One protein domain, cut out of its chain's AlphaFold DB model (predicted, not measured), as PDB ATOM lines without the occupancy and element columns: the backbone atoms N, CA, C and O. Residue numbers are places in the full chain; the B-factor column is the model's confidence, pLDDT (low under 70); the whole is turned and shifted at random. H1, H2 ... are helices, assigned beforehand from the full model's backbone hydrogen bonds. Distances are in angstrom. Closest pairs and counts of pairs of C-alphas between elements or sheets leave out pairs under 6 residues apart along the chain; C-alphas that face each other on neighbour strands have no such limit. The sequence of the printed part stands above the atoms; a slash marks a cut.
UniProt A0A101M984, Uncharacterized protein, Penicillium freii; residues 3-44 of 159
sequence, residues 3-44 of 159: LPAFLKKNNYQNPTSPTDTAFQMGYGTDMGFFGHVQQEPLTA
ATOM      1  N   LEU A   3      44.846 -13.533 -17.452       95.19
ATOM      2  CA  LEU A   3      44.232 -14.478 -18.397       95.19
ATOM      3  C   LEU A   3      44.300 -15.963 -17.966       95.19
ATOM      4  O   LEU A   3      43.250 -16.603 -17.972       95.19
ATOM      5  N   PRO A   4      45.441 -16.529 -17.510       96.62
ATOM      6  CA  PRO A   4      45.474 -17.930 -17.075       96.62
ATOM      7  C   PRO A   4      44.605 -18.207 -15.838       96.62
ATOM      8  O   PRO A   4      43.994 -19.269 -15.738       96.62
ATOM      9  N   ALA A   5      44.525 -17.250 -14.907       96.44
ATOM     10  CA  ALA A   5      43.698 -17.361 -13.708       96.44
ATOM     11  C   ALA A   5      42.204 -17.239 -14.043       96.44
ATOM     12  O   ALA A   5      41.403 -18.027 -13.544       96.44
ATOM     13  N   PHE A   6      41.845 -16.317 -14.940       96.44
ATOM     14  CA  PHE A   6      40.483 -16.137 -15.437       96.44
ATOM     15  C   PHE A   6      39.968 -17.387 -16.161       96.44
ATOM     16  O   PHE A   6      38.899 -17.893 -15.829       96.44
ATOM     17  N   LEU A   7      40.748 -17.931 -17.101       96.38
ATOM     18  CA  LEU A   7      40.374 -19.147 -17.831       96.38
ATOM     19  C   LEU A   7      40.198 -20.339 -16.881       96.38
ATOM     20  O   LEU A   7      39.216 -21.069 -16.993       96.38
ATOM     21  N   LYS A   8      41.093 -20.497 -15.896       96.88
ATOM     22  CA  LYS A   8      40.972 -21.549 -14.878       96.88
ATOM     23  C   LYS A   8      39.738 -21.362 -13.983       96.88
ATOM     24  O   LYS A   8      39.058 -22.346 -13.713       96.88
ATOM     25  N   LYS A   9      39.431 -20.131 -13.544       95.44
ATOM     26  CA  LYS A   9      38.219 -19.802 -12.759       95.44
ATOM     27  C   LYS A   9      36.947 -20.185 -13.523       95.44
ATOM     28  O   LYS A   9      36.027 -20.736 -12.931       95.44
ATOM     29  N   ASN A  10      36.921 -19.922 -14.829       94.94
ATOM     30  CA  ASN A  10      35.754 -20.114 -15.689       94.94
ATOM     31  C   ASN A  10      35.740 -21.460 -16.436       94.94
ATOM     32  O   ASN A  10      35.072 -21.586 -17.458       94.94
ATOM     33  N   ASN A  11      36.474 -22.474 -15.954       96.88
ATOM     34  CA  ASN A  11      36.530 -23.820 -16.549       96.88
ATOM     35  C   ASN A  11      36.800 -23.819 -18.070       96.88
ATOM     36  O   ASN A  11      36.246 -24.631 -18.813       96.88
ATOM     37  N   TYR A  12      37.634 -22.879 -18.528       95.88
ATOM     38  CA  TYR A  12      37.989 -22.651 -19.933       95.88
ATOM     39  C   TYR A  12      36.783 -22.443 -20.872       95.88
ATOM     40  O   TYR A  12      36.898 -22.653 -22.077       95.88
ATOM     41  N   GLN A  13      35.634 -22.021 -20.334       95.88
ATOM     42  CA  GLN A  13      34.476 -21.632 -21.132       95.88
ATOM     43  C   GLN A  13      34.680 -20.245 -21.750       95.88
ATOM     44  O   GLN A  13      35.372 -19.391 -21.187       95.88
ATOM     45  N   ASN A  14      34.051 -20.015 -22.902       92.25
ATOM     46  CA  ASN A  14      34.049 -18.703 -23.541       92.25
ATOM     47  C   ASN A  14      33.266 -17.701 -22.669       92.25
ATOM     48  O   ASN A  14      32.154 -18.027 -22.246       92.25
ATOM     49  N   PRO A  15      33.798 -16.492 -22.407       88.69
ATOM     50  CA  PRO A  15      33.050 -15.458 -21.702       88.69
ATOM     51  C   PRO A  15      31.857 -14.995 -22.547       88.69
ATOM     52  O   PRO A  15      31.972 -14.822 -23.759       88.69
ATOM     53  N   THR A  16      30.717 -14.777 -21.894       91.50
ATOM     54  CA  THR A  16      29.466 -14.307 -22.516       91.50
ATOM     55  C   THR A  16      29.115 -12.861 -22.156       91.50
ATOM     56  O   THR A  16      28.132 -12.331 -22.663       91.50
ATOM     57  N   SER A  17      29.914 -12.216 -21.299       89.56
ATOM     58  CA  SER A  17      29.743 -10.825 -20.874       89.56
ATOM     59  C   SER A  17      30.937  -9.966 -21.313       89.56
ATOM     60  O   SER A  17      32.079 -10.399 -21.137       89.56
ATOM     61  N   PRO A  18      30.720  -8.731 -21.811       85.50
ATOM     62  CA  PRO A  18      31.800  -7.779 -22.085       85.50
ATOM     63  C   PRO A  18      32.468  -7.233 -20.805       85.50
ATOM     64  O   PRO A  18      33.551  -6.647 -20.880       85.50
ATOM     65  N   THR A  19      31.842  -7.423 -19.636       91.56
ATOM     66  CA  THR A  19      32.328  -6.951 -18.327       91.56
ATOM     67  C   THR A  19      32.779  -8.064 -17.374       91.56
ATOM     68  O   THR A  19      33.292  -7.758 -16.305       91.56
ATOM     69  N   ASP A  20      32.686  -9.345 -17.750       92.81
ATOM     70  CA  ASP A  20      33.328 -10.449 -17.009       92.81
ATOM     71  C   ASP A  20      34.365 -11.133 -17.902       92.81
ATOM     72  O   ASP A  20      34.111 -12.156 -18.541       92.81
ATOM     73  N   THR A  21      35.545 -10.516 -17.994       94.50
ATOM     74  CA  THR A  21      36.678 -11.032 -18.769       94.50
ATOM     75  C   THR A  21      37.985 -10.982 -17.969       94.50
ATOM     76  O   THR A  21      38.083 -10.415 -16.876       94.50
ATOM     77  N   ALA A  22      39.052 -11.540 -18.545       95.38
ATOM     78  CA  ALA A  22      40.401 -11.428 -17.994       95.38
ATOM     79  C   ALA A  22      40.895  -9.973 -17.848       95.38
ATOM     80  O   ALA A  22      41.834  -9.743 -17.084       95.38
ATOM     81  N   PHE A  23      40.294  -9.007 -18.556       94.56
ATOM     82  CA  PHE A  23      40.592  -7.584 -18.392       94.56
ATOM     83  C   PHE A  23      40.146  -7.086 -17.014       94.56
ATOM     84  O   PHE A  23      40.980  -6.619 -16.240       94.56
ATOM     85  N   GLN A  24      38.872  -7.280 -16.665       95.50
ATOM     86  CA  GLN A  24      38.300  -6.858 -15.384       95.50
ATOM     87  C   GLN A  24      39.021  -7.501 -14.194       95.50
ATOM     88  O   GLN A  24      39.436  -6.805 -13.267       95.50
ATOM     89  N   MET A  25      39.318  -8.804 -14.277       95.25
ATOM     90  CA  MET A  25      40.148  -9.496 -13.279       95.25
ATOM     91  C   MET A  25      41.584  -8.941 -13.191       95.25
ATOM     92  O   MET A  25      42.197  -8.995 -12.127       95.25
ATOM     93  N   GLY A  26      42.153  -8.463 -14.300       95.12
ATOM     94  CA  GLY A  26      43.527  -7.956 -14.357       95.12
ATOM     95  C   GLY A  26      43.697  -6.535 -13.834       95.12
ATOM     96  O   GLY A  26      44.737  -6.246 -13.245       95.12
ATOM     97  N   TYR A  27      42.691  -5.685 -14.037       93.06
ATOM     98  CA  TYR A  27      42.695  -4.275 -13.635       93.06
ATOM     99  C   TYR A  27      41.884  -3.992 -12.360       93.06
ATOM    100  O   TYR A  27      41.956  -2.884 -11.842       93.06
ATOM    101  N   GLY A  28      41.142  -4.973 -11.828       94.06
ATOM    102  CA  GLY A  28      40.331  -4.802 -10.616       94.06
ATOM    103  C   GLY A  28      39.170  -3.828 -10.824       94.06
ATOM    104  O   GLY A  28      38.940  -2.957  -9.992       94.06
ATOM    105  N   THR A  29      38.488  -3.941 -11.965       93.19
ATOM    106  CA  THR A  29      37.482  -2.987 -12.450       93.19
ATOM    107  C   THR A  29      36.244  -3.721 -12.947       93.19
ATOM    108  O   THR A  29      36.392  -4.734 -13.622       93.19
ATOM    109  N   ASP A  30      35.049  -3.183 -12.701       92.94
ATOM    110  CA  ASP A  30      33.790  -3.706 -13.261       92.94
ATOM    111  C   ASP A  30      33.413  -3.029 -14.599       92.94
ATOM    112  O   ASP A  30      32.492  -3.453 -15.297       92.94
ATOM    113  N   MET A  31      34.143  -1.974 -14.984       89.94
ATOM    114  CA  MET A  31      33.944  -1.252 -16.247       89.94
ATOM    115  C   MET A  31      34.310  -2.103 -17.473       89.94
ATOM    116  O   MET A  31      35.189  -2.971 -17.429       89.94
ATOM    117  N   GLY A  32      33.693  -1.786 -18.614       87.19
ATOM    118  CA  GLY A  32      34.189  -2.215 -19.922       87.19
ATOM    119  C   GLY A  32      35.584  -1.645 -20.222       87.19
ATOM    120  O   GLY A  32      36.035  -0.694 -19.582       87.19
ATOM    121  N   PHE A  33      36.266  -2.217 -21.221       85.88
ATOM    122  CA  PHE A  33      37.625  -1.810 -21.613       85.88
ATOM    123  C   PHE A  33      37.755  -0.295 -21.840       85.88
ATOM    124  O   PHE A  33      38.639   0.339 -21.267       85.88
ATOM    125  N   PHE A  34      36.851   0.283 -22.638       78.62
ATOM    126  CA  PHE A  34      36.908   1.693 -23.027       78.62
ATOM    127  C   PHE A  34      36.706   2.637 -21.837       78.62
ATOM    128  O   PHE A  34      37.558   3.494 -21.616       78.62
ATOM    129  N   GLY A  35      35.674   2.425 -21.014       83.31
ATOM    130  CA  GLY A  35      35.437   3.273 -19.841       83.31
ATOM    131  C   GLY A  35      36.537   3.197 -18.783       83.31
ATOM    132  O   GLY A  35      36.832   4.195 -18.128       83.31
ATOM    133  N   HIS A  36      37.245   2.063 -18.675       87.81
ATOM    134  CA  HIS A  36      38.461   1.986 -17.860       87.81
ATOM    135  C   HIS A  36      39.634   2.777 -18.472       87.81
ATOM    136  O   HIS A  36      40.311   3.509 -17.755       87.81
ATOM    137  N   VAL A  37      39.869   2.670 -19.787       85.00
ATOM    138  CA  VAL A  37      40.925   3.429 -20.497       85.00
ATOM    139  C   VAL A  37      40.741   4.944 -20.354       85.00
ATOM    140  O   VAL A  37      41.729   5.675 -20.293       85.00
ATOM    141  N   GLN A  38      39.496   5.410 -20.278       79.81
ATOM    142  CA  GLN A  38      39.157   6.831 -20.214       79.81
ATOM    143  C   GLN A  38      39.296   7.465 -18.827       79.81
ATOM    144  O   GLN A  38      39.465   8.681 -18.755       79.81
ATOM    145  N   GLN A  39      39.312   6.676 -17.742       86.44
ATOM    146  CA  GLN A  39      39.584   7.208 -16.395       86.44
ATOM    147  C   GLN A  39      40.972   7.864 -16.294       86.44
ATOM    148  O   GLN A  39      41.180   8.740 -15.460       86.44
ATOM    149  N   GLU A  40      41.920   7.452 -17.143       86.19
ATOM    150  CA  GLU A  40      43.308   7.910 -17.124       86.19
ATOM    151  C   GLU A  40      43.660   8.693 -18.403       86.19
ATOM    152  O   GLU A  40      43.934   8.088 -19.447       86.19
ATOM    153  N   PRO A  41      43.724  10.043 -18.358       83.50
ATOM    154  CA  PRO A  41      43.896  10.885 -19.548       83.50
ATOM    155  C   PRO A  41      45.142  10.576 -20.391       83.50
ATOM    156  O   PRO A  41      45.137  10.768 -21.609       83.50
ATOM    157  N   LEU A  42      46.221  10.088 -19.767       87.50
ATOM    158  CA  LEU A  42      47.428   9.673 -20.487       87.50
ATOM    159  C   LEU A  42      47.197   8.379 -21.280       87.50
ATOM    160  O   LEU A  42      47.617   8.299 -22.434       87.50
ATOM    161  N   THR A  43      46.517   7.399 -20.683       84.31
ATOM    162  CA  THR A  43      46.175   6.117 -21.317       84.31
ATOM    163  C   THR A  43      45.222   6.343 -22.484       84.31
ATOM    164  O   THR A  43      45.500   5.873 -23.587       84.31
ATOM    165  N   ALA A  44      44.176   7.153 -22.285       76.50
ATOM    166  CA  ALA A  44      43.275   7.581 -23.353       76.50
ATOM    167  C   ALA A  44      44.043   8.250 -24.508       76.50
ATOM    168  O   ALA A  44      43.941   7.825 -25.657       76.50
TER     169      ALA A  44
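What this domain is: This is residues 3 to 44 of the 159 residues of an uncharacterized protein of Penicillium freii (UniProt A0A101M984). Four short helices are strung in a loose row from one end of a rod to the other, H1 and H2 meeting in one half, H3 and H4 making a corner at the far end. Between H1 and H2 the long link, residues 10 to 21, makes a wide loop with no named element, and residues 37 to 43, of which 41 to 43 belong to H4, stick out free. The printed part has 42 residues with four named helices, H1 to H4 in chain order, and no named strand; the class is all helix. The whole is loose, with a radius of gyration of the C-alphas of 11.4 A and spans of 36 by 17 by 12 A.

Where its parts are: H1, residues 3 to 9, begins at C-alpha 3 (44.232, -14.478, -18.397) and is 9.8 A long from first to last C-alpha. H2, residues 22 to 27, is 8.7 A long and begins at C-alpha 22 (40.401, -11.428, -17.994). H3, residues 33 to 38, is 8.9 A long. H4, residues 41 to 44, is 5.1 A long and ends at C-alpha 44 (43.275, 7.581, -23.353).

How they stand to each other: H1 and H2 touch, their closest C-alphas, those of Leu 3 and Ala 22, being 4.9 A apart. They run opposite ways at a steep tilt of 68 degrees, only just short of about perpendicular. H2 and H3 are close but not clearly touching, with the closest C-alphas, of Phe 23 and Phe 33, 7.2 A apart; they run the same way at a shallow tilt of 23 degrees. H3 and H4 only just touch, with 3 pairs of C-alphas within 8 A, and only at the corner by their link; the closest C-alphas are those of Gln 38 and Ala 44, 5.2 A apart. H1 is apart from H3 and H4, and H2 from H4. In H1, H2 and H3 every O i to N i+4 pair is within hydrogen-bond range; H4 is too short for such a pair, and its one O i to N i+3 pair is not within range.

The domain as a whole: The two C-alphas farthest apart are those of Asn 11 and Pro 41, at 35.6 A. The printed part has no cut. The link from H1 to H2 is long, while those from H2 to H3 and from H3 to H4 are tight. The mean pLDDT of the printed part is 90.8, and no printed residue is under 70.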